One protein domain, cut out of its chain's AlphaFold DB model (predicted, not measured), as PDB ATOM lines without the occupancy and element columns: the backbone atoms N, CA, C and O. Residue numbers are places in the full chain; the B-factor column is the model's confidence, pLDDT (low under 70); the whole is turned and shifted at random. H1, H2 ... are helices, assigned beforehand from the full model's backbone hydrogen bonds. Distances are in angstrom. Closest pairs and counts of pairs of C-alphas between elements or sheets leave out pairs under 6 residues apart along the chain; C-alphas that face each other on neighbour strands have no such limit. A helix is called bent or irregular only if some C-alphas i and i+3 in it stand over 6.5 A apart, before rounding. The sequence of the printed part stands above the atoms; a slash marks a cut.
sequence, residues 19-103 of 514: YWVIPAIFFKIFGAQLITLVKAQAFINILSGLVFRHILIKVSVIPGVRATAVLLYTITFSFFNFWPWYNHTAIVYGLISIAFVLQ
ATOM      1  N   TYR A  19     183.520   4.813  32.718       73.38
ATOM      2  CA  TYR A  19     184.066   5.919  33.510       73.38
ATOM      3  C   TYR A  19     185.489   6.294  33.087       73.38
ATOM      4  O   TYR A  19     185.913   7.433  33.269       73.38
ATOM      5  N   TRP A  20     186.217   5.346  32.494       74.88
ATOM      6  CA  TRP A  20     187.603   5.527  32.079       74.88
ATOM      7  C   TRP A  20     187.756   6.022  30.649       74.88
ATOM      8  O   TRP A  20     188.850   6.438  30.293       74.88
ATOM      9  N   VAL A  21     186.695   6.043  29.837       82.88
ATOM     10  CA  VAL A  21     186.793   6.400  28.412       82.88
ATOM     11  C   VAL A  21     187.345   7.813  28.226       82.88
ATOM     12  O   VAL A  21     188.360   7.995  27.558       82.88
ATOM     13  N   ILE A  22     186.726   8.815  28.857       84.44
ATOM     14  CA  ILE A  22     187.158  10.211  28.719       84.44
ATOM     15  C   ILE A  22     188.538  10.437  29.369       84.44
ATOM     16  O   ILE A  22     189.417  10.967  28.684       84.44
ATOM     17  N   PRO A  23     188.808   9.989  30.614       83.56
ATOM     18  CA  PRO A  23     190.152  10.062  31.188       83.56
ATOM     19  C   PRO A  23     191.232   9.362  30.348       83.56
ATOM     20  O   PRO A  23     192.306   9.925  30.167       83.56
ATOM     21  N   ALA A  24     190.962   8.180  29.784       83.69
ATOM     22  CA  ALA A  24     191.917   7.437  28.959       83.69
ATOM     23  C   ALA A  24     192.232   8.160  27.643       83.69
ATOM     24  O   ALA A  24     193.394   8.232  27.243       83.69
ATOM     25  N   ILE A  25     191.218   8.748  26.997       86.31
ATOM     26  CA  ILE A  25     191.413   9.599  25.817       86.31
ATOM     27  C   ILE A  25     192.298  10.795  26.177       86.31
ATOM     28  O   ILE A  25     193.273  11.076  25.485       86.31
ATOM     29  N   PHE A  26     192.007  11.471  27.289       85.81
ATOM     30  CA  PHE A  26     192.787  12.626  27.726       85.81
ATOM     31  C   PHE A  26     194.220  12.242  28.104       85.81
ATOM     32  O   PHE A  26     195.146  12.957  27.730       85.81
ATOM     33  N   PHE A  27     194.439  11.098  28.755       85.31
ATOM     34  CA  PHE A  27     195.778  10.575  29.026       85.31
ATOM     35  C   PHE A  27     196.554  10.244  27.754       85.31
ATOM     36  O   PHE A  27     197.750  10.521  27.692       85.31
ATOM     37  N   LYS A  28     195.887   9.720  26.722       87.19
ATOM     38  CA  LYS A  28     196.515   9.476  25.418       87.19
ATOM     39  C   LYS A  28     196.936  10.774  24.720       87.19
ATOM     40  O   LYS A  28     197.942  10.777  24.022       87.19
ATOM     41  N   ILE A  29     196.183  11.861  24.903       86.94
ATOM     42  CA  ILE A  29     196.423  13.147  24.227       86.94
ATOM     43  C   ILE A  29     197.410  14.036  25.001       86.94
ATOM     44  O   ILE A  29     198.268  14.671  24.397       86.94
ATOM     45  N   PHE A  30     197.293  14.100  26.329       84.56
ATOM     46  CA  PHE A  30     198.009  15.060  27.180       84.56
ATOM     47  C   PHE A  30     198.997  14.408  28.161       84.56
ATOM     48  O   PHE A  30     199.638  15.115  28.936       84.56
ATOM     49  N   GLY A  31     199.124  13.080  28.142       81.81
ATOM     50  CA  GLY A  31     199.995  12.317  29.035       81.81
ATOM     51  C   GLY A  31     199.360  11.988  30.391       81.81
ATOM     52  O   GLY A  31     198.402  12.627  30.834       81.81
ATOM     53  N   ALA A  32     199.903  10.970  31.066       82.31
ATOM     54  CA  ALA A  32     199.402  10.435  32.335       82.31
ATOM     55  C   ALA A  32     199.847  11.277  33.547       82.31
ATOM     56  O   ALA A  32     200.691  10.868  34.339       82.31
ATOM     57  N   GLN A  33     199.286  12.478  33.676       82.88
ATOM     58  CA  GLN A  33     199.534  13.392  34.794       82.88
ATOM     59  C   GLN A  33     198.228  13.733  35.517       82.88
ATOM     60  O   GLN A  33     197.161  13.749  34.904       82.88
ATOM     61  N   LEU A  34     198.301  14.087  36.806       77.50
ATOM     62  CA  LEU A  34     197.123  14.487  37.590       77.50
ATOM     63  C   LEU A  34     196.363  15.658  36.937       77.50
ATOM     64  O   LEU A  34     195.134  15.658  36.885       77.50
ATOM     65  N   ILE A  35     197.091  16.611  36.345       78.94
ATOM     66  CA  ILE A  35     196.508  17.755  35.629       78.94
ATOM     67  C   ILE A  35     195.673  17.338  34.409       78.94
ATOM     68  O   ILE A  35     194.676  17.981  34.085       78.94
ATOM     69  N   THR A  36     196.037  16.244  33.738       80.44
ATOM     70  CA  THR A  36     195.276  15.709  32.604       80.44
ATOM     71  C   THR A  36     193.905  15.224  33.044       80.44
ATOM     72  O   THR A  36     192.916  15.388  32.328       80.44
ATOM     73  N   LEU A  37     193.825  14.694  34.258       80.12
ATOM     74  CA  LEU A  37     192.582  14.209  34.816       80.12
ATOM     75  C   LEU A  37     191.665  15.369  35.247       80.12
ATOM     76  O   LEU A  37     190.461  15.328  35.002       80.12
ATOM     77  N   VAL A  38     192.243  16.466  35.748       81.12
ATOM     78  CA  VAL A  38     191.522  17.735  35.975       81.12
ATOM     79  C   VAL A  38     190.951  18.296  34.662       81.12
ATOM     80  O   VAL A  38     189.801  18.735  34.622       81.12
ATOM     81  N   LYS A  39     191.710  18.235  33.559       82.56
ATOM     82  CA  LYS A  39     191.229  18.654  32.227       82.56
ATOM     83  C   LYS A  39     190.077  17.783  31.721       82.56
ATOM     84  O   LYS A  39     189.092  18.318  31.214       82.56
ATOM     85  N   ALA A  40     190.183  16.462  31.880       83.00
ATOM     86  CA  ALA A  40     189.119  15.525  31.521       83.00
ATOM     87  C   ALA A  40     187.826  15.829  32.294       83.00
ATOM     88  O   ALA A  40     186.741  15.853  31.716       83.00
ATOM     89  N   GLN A  41     187.947  16.150  33.582       80.56
ATOM     90  CA  GLN A  41     186.811  16.516  34.422       80.56
ATOM     91  C   GLN A  41     186.151  17.833  33.993       80.56
ATOM     92  O   GLN A  41     184.928  17.902  33.871       80.56
ATOM     93  N   ALA A  42     186.945  18.870  33.710       83.75
ATOM     94  CA  ALA A  42     186.418  20.139  33.212       83.75
ATOM     95  C   ALA A  42     185.629  19.953  31.902       83.75
ATOM     96  O   ALA A  42     184.556  20.530  31.729       83.75
ATOM     97  N   PHE A  43     186.122  19.090  31.011       86.50
ATOM     98  CA  PHE A  43     185.430  18.736  29.776       86.50
ATOM     99  C   PHE A  43     184.079  18.047  30.031       86.50
ATOM    100  O   PHE A  43     183.072  18.451  29.449       86.50
ATOM    101  N   ILE A  44     184.030  17.062  30.935       84.50
ATOM    102  CA  ILE A  44     182.790  16.360  31.310       84.50
ATOM    103  C   ILE A  44     181.746  17.340  31.868       84.50
ATOM    104  O   ILE A  44     180.566  17.251  31.526       84.50
ATOM    105  N   ASN A  45     182.170  18.308  32.684       83.25
ATOM    106  CA  ASN A  45     181.282  19.318  33.265       83.25
ATOM    107  C   ASN A  45     180.661  20.232  32.201       83.25
ATOM    108  O   ASN A  45     179.448  20.454  32.207       83.25
ATOM    109  N   ILE A  46     181.473  20.721  31.260       85.12
ATOM    110  CA  ILE A  46     180.993  21.547  30.143       85.12
ATOM    111  C   ILE A  46     180.007  20.750  29.287       85.12
ATOM    112  O   ILE A  46     178.926  21.246  28.960       85.12
ATOM    113  N   LEU A  47     180.355  19.502  28.960       85.62
ATOM    114  CA  LEU A  47     179.497  18.618  28.180       85.62
ATOM    115  C   LEU A  47     178.139  18.421  28.862       85.62
ATOM    116  O   LEU A  47     177.105  18.545  28.207       85.62
ATOM    117  N   SER A  48     178.128  18.199  30.177       86.19
ATOM    118  CA  SER A  48     176.889  18.040  30.939       86.19
ATOM    119  C   SER A  48     175.980  19.270  30.865       86.19
ATOM    120  O   SER A  48     174.785  19.149  30.590       86.19
ATOM    121  N   GLY A  49     176.542  20.473  31.029       85.75
ATOM    122  CA  GLY A  49     175.781  21.722  30.914       85.75
ATOM    123  C   GLY A  49     175.171  21.925  29.521       85.75
ATOM    124  O   GLY A  49     174.018  22.348  29.394       85.75
ATOM    125  N   LEU A  50     175.908  21.569  28.462       87.25
ATOM    126  CA  LEU A  50     175.419  21.635  27.082       87.25
ATOM    127  C   LEU A  50     174.294  20.627  26.816       87.25
ATOM    128  O   LEU A  50     173.292  20.983  26.190       87.25
ATOM    129  N   VAL A  51     174.433  19.399  27.317       87.56
ATOM    130  CA  VAL A  51     173.418  18.343  27.196       87.56
ATOM    131  C   VAL A  51     172.150  18.737  27.947       87.56
ATOM    132  O   VAL A  51     171.058  18.679  27.383       87.56
ATOM    133  N   PHE A  52     172.277  19.237  29.176       88.62
ATOM    134  CA  PHE A  52     171.137  19.714  29.953       88.62
ATOM    135  C   PHE A  52     170.417  20.877  29.254       88.62
ATOM    136  O   PHE A  52     169.191  20.874  29.122       88.62
ATOM    137  N   ARG A  53     171.167  21.833  28.690       88.06
ATOM    138  CA  ARG A  53     170.594  22.899  27.853       88.06
ATOM    139  C   ARG A  53     169.857  22.336  26.635       88.06
ATOM    140  O   ARG A  53     168.794  22.851  26.288       88.06
ATOM    141  N   HIS A  54     170.409  21.320  25.975       84.62
ATOM    142  CA  HIS A  54     169.784  20.681  24.816       84.62
ATOM    143  C   HIS A  54     168.458  20.007  25.185       84.62
ATOM    144  O   HIS A  54     167.465  20.205  24.487       84.62
ATOM    145  N   ILE A  55     168.412  19.297  26.316       85.44
ATOM    146  CA  ILE A  55     167.185  18.699  26.863       85.44
ATOM    147  C   ILE A  55     166.109  19.775  27.060       85.44
ATOM    148  O   ILE A  55     164.994  19.636  26.563       85.44
ATOM    149  N   LEU A  56     166.451  20.898  27.699       84.44
ATOM    150  CA  LEU A  56     165.503  21.995  27.934       84.44
ATOM    151  C   LEU A  56     165.004  22.650  26.634       84.44
ATOM    152  O   LEU A  56     163.862  23.105  26.575       84.44
ATOM    153  N   ILE A  57     165.830  22.688  25.580       80.00
ATOM    154  CA  ILE A  57     165.405  23.132  24.243       80.00
ATOM    155  C   ILE A  57     164.387  22.160  23.654       80.00
ATOM    156  O   ILE A  57     163.365  22.598  23.131       80.00
ATOM    157  N   LYS A  58     164.643  20.852  23.749       79.19
ATOM    158  CA  LYS A  58     163.752  19.820  23.206       79.19
ATOM    159  C   LYS A  58     162.389  19.801  23.896       79.19
ATOM    160  O   LYS A  58     161.382  19.612  23.226       79.19
ATOM    161  N   VAL A  59     162.343  20.095  25.194       79.75
ATOM    162  CA  VAL A  59     161.093  20.205  25.967       79.75
ATOM    163  C   VAL A  59     160.448  21.603  25.847       79.75
ATOM    164  O   VAL A  59     159.469  21.906  26.515       79.75
ATOM    165  N   SER A  60     160.942  22.467  24.948       78.12
ATOM    166  CA  SER A  60     160.365  23.791  24.649       78.12
ATOM    167  C   SER A  60     160.282  24.749  25.850       78.12
ATOM    168  O   SER A  60     159.375  25.576  25.940       78.12
ATOM    169  N   VAL A  61     161.245  24.680  26.776       79.69
ATOM    170  CA  VAL A  61     161.307  25.593  27.929       79.69
ATOM    171  C   VAL A  61     161.673  27.008  27.470       79.69
ATOM    172  O   VAL A  61     162.635  27.207  26.717       79.69
ATOM    173  N   ILE A  62     160.925  28.005  27.955       83.12
ATOM    174  CA  ILE A  62     161.132  29.418  27.614       83.12
ATOM    175  C   ILE A  62     162.570  29.893  27.917       83.12
ATOM    176  O   ILE A  62     163.162  29.478  28.920       83.12
ATOM    177  N   PRO A  63     163.153  30.787  27.088       82.38
ATOM    178  CA  PRO A  63     164.582  31.111  27.143       82.38
ATOM    179  C   PRO A  63     165.097  31.603  28.502       82.38
ATOM    180  O   PRO A  63     166.195  31.208  28.895       82.38
ATOM    181  N   GLY A  64     164.317  32.423  29.217       83.75
ATOM    182  CA  GLY A  64     164.698  32.956  30.531       83.75
ATOM    183  C   GLY A  64     164.806  31.866  31.598       83.75
ATOM    184  O   GLY A  64     165.835  31.741  32.253       83.75
ATOM    185  N   VAL A  65     163.793  30.999  31.697       84.88
ATOM    186  CA  VAL A  65     163.795  29.862  32.637       84.88
ATOM    187  C   VAL A  65     164.907  28.877  32.295       84.88
ATOM    188  O   VAL A  65     165.584  28.377  33.188       84.88
ATOM    189  N   ARG A  66     165.158  28.646  31.003       88.44
ATOM    190  CA  ARG A  66     166.263  27.801  30.545       88.44
ATOM    191  C   ARG A  66     167.620  28.333  31.003       88.44
ATOM    192  O   ARG A  66     168.441  27.549  31.467       88.44
ATOM    193  N   ALA A  67     167.866  29.637  30.870       87.25
ATOM    194  CA  ALA A  67     169.123  30.243  31.308       87.25
ATOM    195  C   ALA A  67     169.314  30.090  32.826       87.25
ATOM    196  O   ALA A  67     170.365  29.625  33.262       87.25
ATOM    197  N   THR A  68     168.274  30.379  33.612       89.06
ATOM    198  CA  THR A  68     168.300  30.228  35.073       89.06
ATOM    199  C   THR A  68     168.495  28.774  35.505       89.06
ATOM    200  O   THR A  68     169.286  28.506  36.402       89.06
ATOM    201  N   ALA A  69     167.838  27.818  34.842       86.94
ATOM    202  CA  ALA A  69     167.970  26.395  35.149       86.94
ATOM    203  C   ALA A  69     169.378  25.860  34.842       86.94
ATOM    204  O   ALA A  69     169.948  25.132  35.652       86.94
ATOM    205  N   VAL A  70     169.965  26.243  33.700       88.69
ATOM    206  CA  VAL A  70     171.349  25.870  33.350       88.69
ATOM    207  C   VAL A  70     172.344  26.507  34.319       88.69
ATOM    208  O   VAL A  70     173.294  25.845  34.739       88.69
ATOM    209  N   LEU A  71     172.118  27.763  34.712       87.44
ATOM    210  CA  LEU A  71     172.948  28.449  35.700       87.44
ATOM    211  C   LEU A  71     172.896  27.736  37.057       87.44
ATOM    212  O   LEU A  71     173.941  27.418  37.620       87.44
ATOM    213  N   LEU A  72     171.692  27.419  37.542       87.25
ATOM    214  CA  LEU A  72     171.486  26.694  38.793       87.25
ATOM    215  C   LEU A  72     172.161  25.320  38.760       87.25
ATOM    216  O   LEU A  72     172.880  24.982  39.697       87.25
ATOM    217  N   TYR A  73     171.988  24.557  37.677       84.69
ATOM    218  CA  TYR A  73     172.658  23.270  37.470       84.69
ATOM    219  C   TYR A  73     174.187  23.401  37.515       84.69
ATOM    220  O   TYR A  73     174.865  22.645  38.209       84.69
ATOM    221  N   THR A  74     174.738  24.399  36.826       82.06
ATOM    222  CA  THR A  74     176.192  24.602  36.757       82.06
ATOM    223  C   THR A  74     176.772  24.966  38.124       82.06
ATOM    224  O   THR A  74     177.775  24.386  38.538       82.06
ATOM    225  N   ILE A  75     176.124  25.887  38.847       80.94
ATOM    226  CA  ILE A  75     176.579  26.352  40.163       80.94
ATOM    227  C   ILE A  75     176.457  25.239  41.201       80.94
ATOM    228  O   ILE A  75     177.407  24.996  41.931       80.94
ATOM    229  N   THR A  76     175.315  24.552  41.269       74.38
ATOM    230  CA  THR A  76     175.050  23.570  42.334       74.38
ATOM    231  C   THR A  76     175.744  22.236  42.102       74.38
ATOM    232  O   THR A  76     176.183  21.603  43.058       74.38
ATOM    233  N   PHE A  77     175.857  21.803  40.847       68.62
ATOM    234  CA  PHE A  77     176.246  20.437  40.534       68.62
ATOM    235  C   PHE A  77     177.621  20.359  39.874       68.62
ATOM    236  O   PHE A  77     178.465  19.587  40.321       68.62
ATOM    237  N   SER A  78     177.888  21.180  38.854       70.38
ATOM    238  CA  SER A  78     179.160  21.118  38.116       70.38
ATOM    239  C   SER A  78     180.341  21.748  38.863       70.38
ATOM    240  O   SER A  78     181.474  21.312  38.667       70.38
ATOM    241  N   PHE A  79     180.104  22.757  39.708       67.12
ATOM    242  CA  PHE A  79     181.179  23.464  40.414       67.12
ATOM    243  C   PHE A  79     181.572  22.801  41.747       67.12
ATOM    244  O   PHE A  79     182.759  22.716  42.052       67.12
ATOM    245  N   PHE A  80     180.606  22.286  42.521       63.16
ATOM    246  CA  PHE A  80     180.875  21.691  43.843       63.16
ATOM    247  C   PHE A  80     181.219  20.196  43.803       63.16
ATOM    248  O   PHE A  80     182.072  19.761  44.570       63.16
ATOM    249  N   ASN A  81     180.656  19.408  42.877       60.38
ATOM    250  CA  ASN A  81     181.007  17.984  42.717       60.38
ATOM    251  C   ASN A  81     182.219  17.780  41.790       60.38
ATOM    252  O   ASN A  81     182.289  16.812  41.030       60.38
ATOM    253  N   PHE A  82     183.172  18.717  41.825       62.62
ATOM    254  CA  PHE A  82     184.315  18.767  40.912       62.62
ATOM    255  C   PHE A  82     185.256  17.562  41.054       62.62
ATOM    256  O   PHE A  82     185.956  17.222  40.105       62.62
ATOM    257  N   TRP A  83     185.275  16.892  42.209       62.56
ATOM    258  CA  TRP A  83     186.156  15.753  42.444       62.56
ATOM    259  C   TRP A  83     185.581  14.782  43.484       62.56
ATOM    260  O   TRP A  83     185.016  15.243  44.476       62.56
ATOM    261  N   PRO A  84     185.772  13.458  43.328       58.62
ATOM    262  CA  PRO A  84     186.439  12.776  42.214       58.62
ATOM    263  C   PRO A  84     185.524  12.506  40.999       58.62
ATOM    264  O   PRO A  84     184.315  12.307  41.124       58.62
ATOM    265  N   TRP A  85     186.128  12.479  39.803       63.06
ATOM    266  CA  TRP A  85     185.467  12.466  38.484       63.06
ATOM    267  C   TRP A  85     184.464  11.326  38.249       63.06
ATOM    268  O   TRP A  85     183.511  11.455  37.471       63.06
ATOM    269  N   TYR A  86     184.654  10.192  38.923       62.06
ATOM    270  CA  TYR A  86     183.831   9.005  38.724       62.06
ATOM    271  C   TYR A  86     182.423   9.133  39.321       62.06
ATOM    272  O   TYR A  86     181.498   8.536  38.784       62.06
ATOM    273  N   ASN A  87     182.206   9.966  40.343       64.38
ATOM    274  CA  ASN A  87     180.859  10.186  40.889       64.38
ATOM    275  C   ASN A  87     179.963  10.984  39.926       64.38
ATOM    276  O   ASN A  87     178.746  10.817  39.911       64.38
ATOM    277  N   HIS A  88     180.566  11.830  39.088       69.88
ATOM    278  CA  HIS A  88     179.852  12.727  38.180       69.88
ATOM    279  C   HIS A  88     179.524  12.068  36.830       69.88
ATOM    280  O   HIS A  88     178.451  12.270  36.262       69.88
ATOM    281  N   THR A  89     180.430  11.223  36.334       72.50
ATOM    282  CA  THR A  89     180.392  10.681  34.965       72.50
ATOM    283  C   THR A  89     179.131   9.850  34.664       72.50
ATOM    284  O   THR A  89     178.582   9.946  33.567       72.50
ATOM    285  N   ALA A  90     178.608   9.096  35.639       72.25
ATOM    286  CA  ALA A  90     177.387   8.297  35.469       72.25
ATOM    287  C   ALA A  90     176.149   9.145  35.159       72.25
ATOM    288  O   ALA A  90     175.365   8.819  34.269       72.25
ATOM    289  N   ILE A  91     175.990  10.255  35.880       74.50
ATOM    290  CA  ILE A  91     174.847  11.156  35.724       74.50
ATOM    291  C   ILE A  91     174.937  11.880  34.379       74.50
ATOM    292  O   ILE A  91     173.927  12.004  33.689       74.50
ATOM    293  N   VAL A  92     176.142  12.277  33.953       80.00
ATOM    294  CA  VAL A  92     176.357  12.882  32.627       80.00
ATOM    295  C   VAL A  92     175.982  11.911  31.507       80.00
ATOM    296  O   VAL A  92     175.262  12.295  30.588       80.00
ATOM    297  N   TYR A  93     176.393  10.643  31.593       81.25
ATOM    298  CA  TYR A  93     175.977   9.636  30.613       81.25
ATOM    299  C   TYR A  93     174.467   9.359  30.654       81.25
ATOM    300  O   TYR A  93     173.858   9.190  29.596       81.25
ATOM    301  N   GLY A  94     173.838   9.394  31.833       80.62
ATOM    302  CA  GLY A  94     172.380   9.335  31.967       80.62
ATOM    303  C   GLY A  94     171.673  10.491  31.249       80.62
ATOM    304  O   GLY A  94     170.742  10.261  30.480       80.62
ATOM    305  N   LEU A  95     172.157  11.725  31.419       82.62
ATOM    306  CA  LEU A  95     171.630  12.898  30.713       82.62
ATOM    307  C   LEU A  95     171.829  12.794  29.196       82.62
ATOM    308  O   LEU A  95     170.920  13.129  28.439       82.62
ATOM    309  N   ILE A  96     172.980  12.296  28.740       81.56
ATOM    310  CA  ILE A  96     173.244  12.065  27.312       81.56
ATOM    311  C   ILE A  96     172.257  11.039  26.742       81.56
ATOM    312  O   ILE A  96     171.681  11.274  25.682       81.56
ATOM    313  N   SER A  97     172.006   9.942  27.461       79.00
ATOM    314  CA  SER A  97     171.012   8.936  27.070       79.00
ATOM    315  C   SER A  97     169.611   9.546  26.941       79.00
ATOM    316  O   SER A  97     168.962   9.404  25.905       79.00
ATOM    317  N   ILE A  98     169.175  10.328  27.934       79.69
ATOM    318  CA  ILE A  98     167.880  11.025  27.900       79.69
ATOM    319  C   ILE A  98     167.805  12.000  26.717       79.69
ATOM    320  O   ILE A  98     166.778  12.069  26.043       79.69
ATOM    321  N   ALA A  99     168.884  12.728  26.420       78.38
ATOM    322  CA  ALA A  99     168.932  13.634  25.276       78.38
ATOM    323  C   ALA A  99     168.747  12.904  23.932       78.38
ATOM    324  O   ALA A  99     168.125  13.465  23.028       78.38
ATOM    325  N   PHE A 100     169.227  11.661  23.807       72.50
ATOM    326  CA  PHE A 100     168.967  10.819  22.635       72.50
ATOM    327  C   PHE A 100     167.531  10.277  22.604       72.50
ATOM    328  O   PHE A 100     166.904  10.290  21.547       72.50
ATOM    329  N   VAL A 101     166.976   9.864  23.749       66.88
ATOM    330  CA  VAL A 101     165.606   9.320  23.839       66.88
ATOM    331  C   VAL A 101     164.535  10.380  23.573       66.88
ATOM    332  O   VAL A 101     163.523  10.073  22.949       66.88
ATOM    333  N   LEU A 102     164.762  11.641  23.956       61.03
ATOM    334  CA  LEU A 102     163.840  12.762  23.700       61.03
ATOM    335  C   LEU A 102     163.624  13.087  22.203       61.03
ATOM    336  O   LEU A 102     162.899  14.029  21.883       61.03
ATOM    337  N   GLN A 103     164.205  12.319  21.274       57.78
ATOM    338  CA  GLN A 103     163.738  12.263  19.884       57.78
ATOM    339  C   GLN A 103     162.314  11.680  19.760       57.78
ATOM    340  O   GLN A 103     161.600  12.037  18.825       57.78
TER     341      GLN A 103
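Overview. This is residues 19 to 103 of the 514 residues of an uncharacterized protein of Chitinophagaceae bacterium (UniProt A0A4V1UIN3). Picture one long straight helix, H2, as a spine, with H3 folding back along one side of it as a helical hairpin and H4 running along another side the same way as H2. H1 packs steeply across the first part of the spine, at residues 36 to 44, while H3 and H4 stay separate with H2 between them. You have 85 printed residues with four named helices, in the order H1, H2, H3, H4, and no named strand; the class is all helix. The whole is only just compact, close to loose, with a radius of gyration of the C-alphas of 14.0 A, and its elongated outline spans 43 by 26 by 19 A.

Arrangement. Start at the hub, H2, residues 34 to 58, which touches three other helices. Look at Ser 48 and Val 92, whose C-alphas, 5.5 A apart, are the closest of H2 and H4, residues 85 to 101; these two touch at a shallow tilt of 27 degrees and run the same way. Next find Asn 45 and Ser 78, the closest C-alphas of H2 and H3, residues 63 to 78, at 5.6 A; this hairpin touches at a shallow tilt of 28 degrees, opposite ways. H1, residues 19 to 30, touches H2 at a steep tilt of 57 degrees, opposite ways, with the C-alphas of Pro 23 and Ala 40 closest at 5.6 A. H1 and H4 only just touch, with 3 pairs of C-alphas within 8 A, through residue 19 of H1 and residues 86 to 90 of H4; the closest C-alphas, of Tyr 19 and Tyr 86, are 6.1 A apart, and the lines are about perpendicular at 73 degrees. The helix packing is part aligned, part crossed. H1 and H3 are apart, and H3 and H4 are only just apart, closest 8.4 A. In H2 and H3 every O i to N i+4 pair is within hydrogen-bond range; in H1 it is 7 of 8 and in H4 11 of 13.

Along the chain. Find C-alpha 34 at (197.123, 14.487, 37.590); from there H2 runs 36.7 A to C-alpha 58 at (163.752, 19.820, 23.206). H3, 20.8 A long, is neither bent nor irregular, but only just: C-alphas 75 and 78 are 6.2 A apart. H4 runs 24.9 A to C-alpha 101 at (165.606, 9.320, 23.839) and is only just irregular, with C-alphas 87 and 90 at 6.7 A. H1, 17.8 A long, is irregular, with C-alphas 19 and 22 at 7.1 A.

Size, cuts and confidence. The two C-alphas farthest apart are those of Ala 32 and Ile 62, at 43.0 A. The printed part has no cut and no long link: H1 to H2 and H2 to H3 are tight, H3 to H4 short. The mean pLDDT of the printed part is 79.3; look for values under 70 at residue 77, residues 79 to 88 and residues 101 to 103 of this model.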